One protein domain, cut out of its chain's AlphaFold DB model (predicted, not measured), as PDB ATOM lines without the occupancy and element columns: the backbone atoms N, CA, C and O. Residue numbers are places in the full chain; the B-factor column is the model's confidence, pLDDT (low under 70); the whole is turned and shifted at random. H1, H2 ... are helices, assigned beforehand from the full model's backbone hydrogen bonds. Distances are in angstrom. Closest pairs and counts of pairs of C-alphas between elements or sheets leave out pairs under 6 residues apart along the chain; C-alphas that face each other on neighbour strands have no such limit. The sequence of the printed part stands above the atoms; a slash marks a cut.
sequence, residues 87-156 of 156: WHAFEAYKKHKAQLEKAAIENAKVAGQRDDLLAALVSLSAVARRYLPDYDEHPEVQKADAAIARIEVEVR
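What this domain is: This is residues 87 to 156 of the 156 residues of an uncharacterized protein of Klebsiella pasteurii (UniProt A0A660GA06). This is a hook: one very long helix, H1, makes the length, and after a turn the shorter H2 folds back beside the later part of H1 without touching it. Residues 87 to 124, all in H1, stick out as a bare arm. The 70 printed residues, with two named helices and no named strand, are all helix in class and extended, a rod of 68 by 22 by 16 A with a radius of gyration of the C-alphas of 20.2 A.

How they stand to each other: Look first at H1, residues 87 to 131, with N-to-C direction (0.55, 0.80, -0.24). A short link of 7 residues leads to H2, residues 139 to 154, with direction (-0.03, -0.99, 0.11). H1 and H2 are apart, with no C-alpha of the one within 8 A of the other. Residues 146 to 156, of which 146 to 154 belong to H2, stand free. In H1 and H2 every O i to N i+4 pair is within hydrogen-bond range.

Where its parts are: Find C-alpha 87 at (-40.117, -73.623, -4.423); from there H1 runs 66.6 A to C-alpha 131 at (-5.149, -18.619, -17.892). H2 runs 23.2 A and ends at C-alpha 154, (-9.750, -45.693, 1.193).

The domain as a whole: The C-alphas of Trp 87 and Pro 133 are the two farthest apart, 68.1 A. The printed part has no cut and ends at the chain's last residue, 156. In this model pLDDT is under 70 at residues 153 to 156.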
ATOM      1  N   TRP A  87     -39.808 -74.526  -3.306       71.50
ATOM      2  CA  TRP A  87     -40.117 -73.623  -4.423       71.50
ATOM      3  C   TRP A  87     -40.015 -72.143  -4.018       71.50
ATOM      4  O   TRP A  87     -39.500 -71.319  -4.769       71.50
ATOM      5  N   HIS A  88     -40.416 -71.818  -2.788       70.12
ATOM      6  CA  HIS A  88     -40.322 -70.466  -2.242       70.12
ATOM      7  C   HIS A  88     -38.880 -69.980  -2.047       70.12
ATOM      8  O   HIS A  88     -38.612 -68.799  -2.265       70.12
ATOM      9  N   ALA A  89     -37.934 -70.855  -1.688       78.06
ATOM     10  CA  ALA A  89     -36.522 -70.482  -1.633       78.06
ATOM     11  C   ALA A  89     -35.952 -70.219  -3.031       78.06
ATOM     12  O   ALA A  89     -35.212 -69.253  -3.219       78.06
ATOM     13  N   PHE A  90     -36.356 -71.013  -4.027       75.69
ATOM     14  CA  PHE A  90     -35.989 -70.767  -5.421       75.69
ATOM     15  C   PHE A  90     -36.556 -69.435  -5.942       75.69
ATOM     16  O   PHE A  90     -35.844 -68.652  -6.575       75.69
ATOM     17  N   GLU A  91     -37.816 -69.134  -5.635       83.06
ATOM     18  CA  GLU A  91     -38.471 -67.884  -6.025       83.06
ATOM     19  C   GLU A  91     -37.835 -66.659  -5.344       83.06
ATOM     20  O   GLU A  91     -37.552 -65.653  -6.005       83.06
ATOM     21  N   ALA A  92     -37.517 -66.761  -4.049       83.56
ATOM     22  CA  ALA A  92     -36.797 -65.726  -3.311       83.56
ATOM     23  C   ALA A  92     -35.384 -65.503  -3.869       83.56
ATOM     24  O   ALA A  92     -34.985 -64.354  -4.078       83.56
ATOM     25  N   TYR A  93     -34.654 -66.577  -4.181       84.50
ATOM     26  CA  TYR A  93     -33.339 -66.498  -4.820       84.50
ATOM     27  C   TYR A  93     -33.418 -65.798  -6.179       84.50
ATOM     28  O   TYR A  93     -32.644 -64.880  -6.452       84.50
ATOM     29  N   LYS A  94     -34.395 -66.166  -7.015       88.12
ATOM     30  CA  LYS A  94     -34.617 -65.529  -8.318       88.12
ATOM     31  C   LYS A  94     -34.884 -64.029  -8.170       88.12
ATOM     32  O   LYS A  94     -34.326 -63.231  -8.924       88.12
ATOM     33  N   LYS A  95     -35.696 -63.636  -7.184       91.31
ATOM     34  CA  LYS A  95     -35.980 -62.226  -6.884       91.31
ATOM     35  C   LYS A  95     -34.727 -61.478  -6.420       91.31
ATOM     36  O   LYS A  95     -34.447 -60.402  -6.943       91.31
ATOM     37  N   HIS A  96     -33.964 -62.054  -5.493       89.50
ATOM     38  CA  HIS A  96     -32.712 -61.467  -5.007       89.50
ATOM     39  C   HIS A  96     -31.684 -61.301  -6.124       89.50
ATOM     40  O   HIS A  96     -31.081 -60.238  -6.251       89.50
ATOM     41  N   LYS A  97     -31.525 -62.314  -6.979       92.25
ATOM     42  CA  LYS A  97     -30.620 -62.250  -8.129       92.25
ATOM     43  C   LYS A  97     -31.007 -61.116  -9.084       92.25
ATOM     44  O   LYS A  97     -30.153 -60.318  -9.452       92.25
ATOM     45  N   ALA A  98     -32.295 -60.980  -9.402       92.31
ATOM     46  CA  ALA A  98     -32.778 -59.891 -10.250       92.31
ATOM     47  C   ALA A  98     -32.559 -58.499  -9.621       92.31
ATOM     48  O   ALA A  98     -32.301 -57.531 -10.332       92.31
ATOM     49  N   GLN A  99     -32.660 -58.376  -8.293       92.44
ATOM     50  CA  GLN A  99     -32.364 -57.123  -7.590       92.44
ATOM     51  C   GLN A  99     -30.873 -56.779  -7.636       92.44
ATOM     52  O   GLN A  99     -30.533 -55.627  -7.889       92.44
ATOM     53  N   LEU A 100     -29.992 -57.766  -7.449       93.12
ATOM     54  CA  LEU A 100     -28.544 -57.575  -7.552       93.12
ATOM     55  C   LEU A 100     -28.119 -57.177  -8.966       93.12
ATOM     56  O   LEU A 100     -27.316 -56.264  -9.121       93.12
ATOM     57  N   GLU A 101     -28.691 -57.804  -9.995       92.81
ATOM     58  CA  GLU A 101     -28.428 -57.439 -11.392       92.81
ATOM     59  C   GLU A 101     -28.867 -55.997 -11.689       92.81
ATOM     60  O   GLU A 101     -28.120 -55.241 -12.308       92.81
ATOM     61  N   LYS A 102     -30.038 -55.574 -11.194       94.38
ATOM     62  CA  LYS A 102     -30.493 -54.179 -11.327       94.38
ATOM     63  C   LYS A 102     -29.562 -53.201 -10.615       94.38
ATOM     64  O   LYS A 102     -29.140 -52.227 -11.232       94.38
ATOM     65  N   ALA A 103     -29.207 -53.486  -9.364       94.06
ATOM     66  CA  ALA A 103     -28.289 -52.652  -8.592       94.06
ATOM     67  C   ALA A 103     -26.901 -52.571  -9.250       94.06
ATOM     68  O   ALA A 103     -26.290 -51.507  -9.271       94.06
ATOM     69  N   ALA A 104     -26.417 -53.665  -9.846       92.25
ATOM     70  CA  ALA A 104     -25.159 -53.679 -10.589       92.25
ATOM     71  C   ALA A 104     -25.218 -52.794 -11.844       92.25
ATOM     72  O   ALA A 104     -24.281 -52.043 -12.102       92.25
ATOM     73  N   ILE A 105     -26.323 -52.831 -12.598       94.06
ATOM     74  CA  ILE A 105     -26.523 -51.963 -13.770       94.06
ATOM     75  C   ILE A 105     -26.604 -50.490 -13.353       94.06
ATOM     76  O   ILE A 105     -26.025 -49.633 -14.016       94.06
ATOM     77  N   GLU A 106     -27.319 -50.180 -12.273       93.25
ATOM     78  CA  GLU A 106     -27.416 -48.814 -11.749       93.25
ATOM     79  C   GLU A 106     -26.054 -48.303 -11.271       93.25
ATOM     80  O   GLU A 106     -25.642 -47.220 -11.684       93.25
ATOM     81  N   ASN A 107     -25.304 -49.108 -10.517       92.69
ATOM     82  CA  ASN A 107     -23.939 -48.767 -10.114       92.69
ATOM     83  C   ASN A 107     -23.010 -48.575 -11.319       92.69
ATOM     84  O   ASN A 107     -22.223 -47.633 -11.324       92.69
ATOM     85  N   ALA A 108     -23.117 -49.406 -12.361       91.56
ATOM     86  CA  ALA A 108     -22.327 -49.240 -13.581       91.56
ATOM     87  C   ALA A 108     -22.663 -47.933 -14.319       91.56
ATOM     88  O   ALA A 108     -21.765 -47.254 -14.812       91.56
ATOM     89  N   LYS A 109     -23.944 -47.542 -14.362       92.50
ATOM     90  CA  LYS A 109     -24.367 -46.253 -14.937       92.50
ATOM     91  C   LYS A 109     -23.832 -45.071 -14.136       92.50
ATOM     92  O   LYS A 109     -23.309 -44.135 -14.731       92.50
ATOM     93  N   VAL A 110     -23.953 -45.121 -12.809       93.00
ATOM     94  CA  VAL A 110     -23.446 -44.069 -11.918       93.00
ATOM     95  C   VAL A 110     -21.924 -43.960 -12.024       93.00
ATOM     96  O   VAL A 110     -21.403 -42.850 -12.086       93.00
ATOM     97  N   ALA A 111     -21.213 -45.087 -12.115       88.25
ATOM     98  CA  ALA A 111     -19.771 -45.101 -12.344       88.25
ATOM     99  C   ALA A 111     -19.399 -44.447 -13.685       88.25
ATOM    100  O   ALA A 111     -18.548 -43.565 -13.702       88.25
ATOM    101  N   GLY A 112     -20.095 -44.781 -14.779       88.94
ATOM    102  CA  GLY A 112     -19.868 -44.141 -16.080       88.94
ATOM    103  C   GLY A 112     -20.117 -42.628 -16.057       88.94
ATOM    104  O   GLY A 112     -19.277 -41.857 -16.506       88.94
ATOM    105  N   GLN A 113     -21.222 -42.184 -15.448       91.50
ATOM    106  CA  GLN A 113     -21.517 -40.753 -15.279       91.50
ATOM    107  C   GLN A 113     -20.457 -40.030 -14.440       91.50
ATOM    108  O   GLN A 113     -20.123 -38.878 -14.721       91.50
ATOM    109  N   ARG A 114     -19.932 -40.694 -13.405       90.62
ATOM    110  CA  ARG A 114     -18.839 -40.165 -12.586       90.62
ATOM    111  C   ARG A 114     -17.581 -39.970 -13.428       90.62
ATOM    112  O   ARG A 114     -16.957 -38.919 -13.323       90.62
ATOM    113  N   ASP A 115     -17.223 -40.946 -14.254       88.69
ATOM    114  CA  ASP A 115     -16.008 -40.895 -15.070       88.69
ATOM    115  C   ASP A 115     -16.101 -39.809 -16.164       88.69
ATOM    116  O   ASP A 115     -15.148 -39.049 -16.349       88.69
ATOM    117  N   ASP A 116     -17.269 -39.642 -16.797       91.31
ATOM    118  CA  ASP A 116     -17.527 -38.543 -17.745       91.31
ATOM    119  C   ASP A 116     -17.405 -37.164 -17.071       91.31
ATOM    120  O   ASP A 116     -16.785 -36.240 -17.611       91.31
ATOM    121  N   LEU A 117     -17.968 -37.015 -15.863       91.38
ATOM    122  CA  LEU A 117     -17.881 -35.773 -15.092       91.38
ATOM    123  C   LEU A 117     -16.433 -35.461 -14.693       91.38
ATOM    124  O   LEU A 117     -16.004 -34.309 -14.789       91.38
ATOM    125  N   LEU A 118     -15.666 -36.474 -14.280       88.25
ATOM    126  CA  LEU A 118     -14.244 -36.324 -13.969       88.25
ATOM    127  C   LEU A 118     -13.448 -35.895 -15.208       88.25
ATOM    128  O   LEU A 118     -12.654 -34.958 -15.118       88.25
ATOM    129  N   ALA A 119     -13.697 -36.496 -16.374       89.12
ATOM    130  CA  ALA A 119     -13.041 -36.103 -17.622       89.12
ATOM    131  C   ALA A 119     -13.342 -34.638 -18.008       89.12
ATOM    132  O   ALA A 119     -12.441 -33.896 -18.425       89.12
ATOM    133  N   ALA A 120     -14.589 -34.192 -17.821       92.31
ATOM    134  CA  ALA A 120     -14.983 -32.804 -18.054       92.31
ATOM    135  C   ALA A 120     -14.295 -31.830 -17.080       92.31
ATOM    136  O   ALA A 120     -13.786 -30.790 -17.506       92.31
ATOM    137  N   LEU A 121     -14.222 -32.176 -15.789       89.19
ATOM    138  CA  LEU A 121     -13.544 -31.364 -14.772       89.19
ATOM    139  C   LEU A 121     -12.035 -31.259 -15.021       89.19
ATOM    140  O   LEU A 121     -11.487 -30.165 -14.913       89.19
ATOM    141  N   VAL A 122     -11.376 -32.354 -15.416       88.62
ATOM    142  CA  VAL A 122      -9.950 -32.354 -15.797       88.62
ATOM    143  C   VAL A 122      -9.701 -31.451 -17.006       88.62
ATOM    144  O   VAL A 122      -8.723 -30.706 -17.052       88.62
ATOM    145  N   SER A 123     -10.606 -31.470 -17.984       90.19
ATOM    146  CA  SER A 123     -10.505 -30.584 -19.148       90.19
ATOM    147  C   SER A 123     -10.655 -29.112 -18.745       90.19
ATOM    148  O   SER A 123      -9.895 -28.260 -19.208       90.19
ATOM    149  N   LEU A 124     -11.598 -28.805 -17.850       90.69
ATOM    150  CA  LEU A 124     -11.812 -27.449 -17.345       90.69
ATOM    151  C   LEU A 124     -10.625 -26.952 -16.504       90.69
ATOM    152  O   LEU A 124     -10.204 -25.808 -16.674       90.69
ATOM    153  N   SER A 125     -10.054 -27.794 -15.638       87.12
ATOM    154  CA  SER A 125      -8.881 -27.433 -14.832       87.12
ATOM    155  C   SER A 125      -7.642 -27.204 -15.699       87.12
ATOM    156  O   SER A 125      -6.902 -26.250 -15.467       87.12
ATOM    157  N   ALA A 126      -7.453 -27.993 -16.764       87.56
ATOM    158  CA  ALA A 126      -6.387 -27.769 -17.740       87.56
ATOM    159  C   ALA A 126      -6.517 -26.405 -18.441       87.56
ATOM    160  O   ALA A 126      -5.520 -25.709 -18.646       87.56
ATOM    161  N   VAL A 127      -7.745 -25.993 -18.777       91.44
ATOM    162  CA  VAL A 127      -8.011 -24.649 -19.312       91.44
ATOM    163  C   VAL A 127      -7.722 -23.583 -18.254       91.44
ATOM    164  O   VAL A 127      -7.032 -22.612 -18.557       91.44
ATOM    165  N   ALA A 128      -8.183 -23.760 -17.015       87.94
ATOM    166  CA  ALA A 128      -7.972 -22.796 -15.935       87.94
ATOM    167  C   ALA A 128      -6.479 -22.562 -15.637       87.94
ATOM    168  O   ALA A 128      -6.049 -21.410 -15.599       87.94
ATOM    169  N   ARG A 129      -5.670 -23.628 -15.556       87.00
ATOM    170  CA  ARG A 129      -4.204 -23.556 -15.387       87.00
ATOM    171  C   ARG A 129      -3.502 -22.750 -16.479       87.00
ATOM    172  O   ARG A 129      -2.465 -22.145 -16.233       87.00
ATOM    173  N   ARG A 130      -4.052 -22.725 -17.698       88.75
ATOM    174  CA  ARG A 130      -3.480 -21.954 -18.815       88.75
ATOM    175  C   ARG A 130      -3.683 -20.447 -18.658       88.75
ATOM    176  O   ARG A 130      -2.871 -19.680 -19.169       88.75
ATOM    177  N   TYR A 131      -4.768 -20.029 -18.010       88.75
ATOM    178  CA  TYR A 131      -5.149 -18.619 -17.892       88.75
ATOM    179  C   TYR A 131      -4.908 -18.033 -16.497       88.75
ATOM    180  O   TYR A 131      -4.906 -16.811 -16.361       88.75
ATOM    181  N   LEU A 132      -4.684 -18.870 -15.480       89.31
ATOM    182  CA  LEU A 132      -4.439 -18.450 -14.105       89.31
ATOM    183  C   LEU A 132      -3.118 -19.061 -13.588       89.31
ATOM    184  O   LEU A 132      -3.087 -20.260 -13.314       89.31
ATOM    185  N   PRO A 133      -2.039 -18.262 -13.453       82.81
ATOM    186  CA  PRO A 133      -0.719 -18.748 -13.031       82.81
ATOM    187  C   PRO A 133      -0.704 -19.373 -11.629       82.81
ATOM    188  O   PRO A 133      -0.015 -20.364 -11.419       82.81
ATOM    189  N   ASP A 134      -1.522 -18.846 -10.713       87.44
ATOM    190  CA  ASP A 134      -1.547 -19.250  -9.299       87.44
ATOM    191  C   ASP A 134      -2.664 -20.275  -9.001       87.44
ATOM    192  O   ASP A 134      -3.118 -20.420  -7.866       87.44
ATOM    193  N   TYR A 135      -3.167 -20.975 -10.028       85.19
ATOM    194  CA  TYR A 135      -4.310 -21.893  -9.910       85.19
ATOM    195  C   TYR A 135      -4.099 -22.982  -8.847       85.19
ATOM    196  O   TYR A 135      -4.970 -23.192  -8.003       85.19
ATOM    197  N   ASP A 136      -2.938 -23.644  -8.862       85.00
ATOM    198  CA  ASP A 136      -2.617 -24.730  -7.923       85.00
ATOM    199  C   ASP A 136      -2.330 -24.208  -6.494       85.00
ATOM    200  O   ASP A 136      -2.347 -24.966  -5.520       85.00
ATOM    201  N   GLU A 137      -2.103 -22.900  -6.334       87.19
ATOM    202  CA  GLU A 137      -1.883 -22.259  -5.032       87.19
ATOM    203  C   GLU A 137      -3.194 -21.829  -4.358       87.19
ATOM    204  O   GLU A 137      -3.206 -21.481  -3.174       87.19
ATOM    205  N   HIS A 138      -4.321 -21.886  -5.076       86.88
ATOM    206  CA  HIS A 138      -5.602 -21.472  -4.525       86.88
ATOM    207  C   HIS A 138      -6.061 -22.448  -3.421       86.88
ATOM    208  O   HIS A 138      -6.137 -23.660  -3.650       86.88
ATOM    209  N   PRO A 139      -6.453 -21.956  -2.229       88.81
ATOM    210  CA  PRO A 139      -6.781 -22.808  -1.081       88.81
ATOM    211  C   PRO A 139      -7.950 -23.768  -1.348       88.81
ATOM    212  O   PRO A 139      -8.017 -24.855  -0.777       88.81
ATOM    213  N   GLU A 140      -8.875 -23.392  -2.233       86.94
ATOM    214  CA  GLU A 140      -9.994 -24.251  -2.640       86.94
ATOM    215  C   GLU A 140      -9.554 -25.424  -3.528       86.94
ATOM    216  O   GLU A 140     -10.091 -26.522  -3.381       86.94
ATOM    217  N   VAL A 141      -8.552 -25.217  -4.390       86.75
ATOM    218  CA  VAL A 141      -7.985 -26.257  -5.265       86.75
ATOM    219  C   VAL A 141      -7.202 -27.261  -4.422       86.75
ATOM    220  O   VAL A 141      -7.480 -28.456  -4.475       86.75
ATOM    221  N   GLN A 142      -6.354 -26.779  -3.511       86.94
ATOM    222  CA  GLN A 142      -5.620 -27.635  -2.568       86.94
ATOM    223  C   GLN A 142      -6.554 -28.459  -1.668       86.94
ATOM    224  O   GLN A 142      -6.283 -29.621  -1.361       86.94
ATOM    225  N   LYS A 143      -7.687 -27.876  -1.251       90.06
ATOM    226  CA  LYS A 143      -8.710 -28.587  -0.473       90.06
ATOM    227  C   LYS A 143      -9.394 -29.688  -1.291       90.06
ATOM    228  O   LYS A 143      -9.676 -30.750  -0.732       90.06
ATOM    229  N   ALA A 144      -9.670 -29.445  -2.572       85.12
ATOM    230  CA  ALA A 144     -10.245 -30.442  -3.473       85.12
ATOM    231  C   ALA A 144      -9.263 -31.596  -3.738       85.12
ATOM    232  O   ALA A 144      -9.638 -32.756  -3.568       85.12
ATOM    233  N   ASP A 145      -7.997 -31.291  -4.031       84.81
ATOM    234  CA  ASP A 145      -6.947 -32.294  -4.254       84.81
ATOM    235  C   ASP A 145      -6.718 -33.166  -3.010       84.81
ATOM    236  O   ASP A 145      -6.640 -34.393  -3.098       84.81
ATOM    237  N   ALA A 146      -6.711 -32.558  -1.819       86.62
ATOM    238  CA  ALA A 146      -6.613 -33.294  -0.560       86.62
ATOM    239  C   ALA A 146      -7.824 -34.210  -0.306       86.62
ATOM    240  O   ALA A 146      -7.677 -35.269   0.307       86.62
ATOM    241  N   ALA A 147      -9.025 -33.824  -0.748       85.25
ATOM    242  CA  ALA A 147     -10.215 -34.666  -0.642       85.25
ATOM    243  C   ALA A 147     -10.154 -35.859  -1.610       85.25
ATOM    244  O   ALA A 147     -10.480 -36.975  -1.209       85.25
ATOM    245  N   ILE A 148      -9.681 -35.644  -2.841       82.00
ATOM    246  CA  ILE A 148      -9.486 -36.704  -3.842       82.00
ATOM    247  C   ILE A 148      -8.450 -37.722  -3.346       82.00
ATOM    248  O   ILE A 148      -8.733 -38.919  -3.322       82.00
ATOM    249  N   ALA A 149      -7.306 -37.251  -2.840       81.38
ATOM    250  CA  ALA A 149      -6.250 -38.115  -2.314       81.38
ATOM    251  C   ALA A 149      -6.715 -38.988  -1.132       81.38
ATOM    252  O   ALA A 149      -6.269 -40.123  -0.985       81.38
ATOM    253  N   ARG A 150      -7.636 -38.494  -0.290       83.06
ATOM    254  CA  ARG A 150      -8.227 -39.292   0.803       83.06
ATOM    255  C   ARG A 150      -9.103 -40.427   0.280       83.06
ATOM    256  O   ARG A 150      -9.022 -41.533   0.801       83.06
ATOM    257  N   ILE A 151      -9.903 -40.159  -0.750       76.69
ATOM    258  CA  ILE A 151     -10.806 -41.150  -1.347       76.69
ATOM    259  C   ILE A 151     -10.007 -42.258  -2.055       76.69
ATOM    260  O   ILE A 151     -10.366 -43.427  -1.951       76.69
ATOM    261  N   GLU A 152      -8.899 -41.928  -2.726       70.31
ATOM    262  CA  GLU A 152      -8.045 -42.927  -3.395       70.31
ATOM    263  C   GLU A 152      -7.342 -43.891  -2.426       70.31
ATOM    264  O   GLU A 152      -7.099 -45.045  -2.779       70.31
ATOM    265  N   VAL A 153      -7.036 -43.449  -1.202       69.44
ATOM    266  CA  VAL A 153      -6.419 -44.295  -0.164       69.44
ATOM    267  C   VAL A 153      -7.426 -45.268   0.453       69.44
ATOM    268  O   VAL A 153      -7.048 -46.372   0.825       69.44
ATOM    269  N   GLU A 154      -8.700 -44.889   0.549       57.09
ATOM    270  CA  GLU A 154      -9.750 -45.693   1.193       57.09
ATOM    271  C   GLU A 154     -10.325 -46.792   0.275       57.09
ATOM    272  O   GLU A 154     -10.937 -47.748   0.745       57.09
ATOM    273  N   VAL A 155     -10.107 -46.674  -1.039       57.09
ATOM    274  CA  VAL A 155     -10.563 -47.635  -2.063       57.09
ATOM    275  C   VAL A 155      -9.501 -48.709  -2.382       57.09
ATOM    276  O   VAL A 155      -9.788 -49.652  -3.122       57.09
ATOM    277  N   ARG A 156      -8.285 -48.593  -1.830       46.25
ATOM    278  CA  ARG A 156      -7.149 -49.494  -2.081       46.25
ATOM    279  C   ARG A 156      -6.967 -50.529  -0.975       46.25
ATOM    280  O   ARG A 156      -6.619 -51.676  -1.331       46.25
TER     281      ARG A 156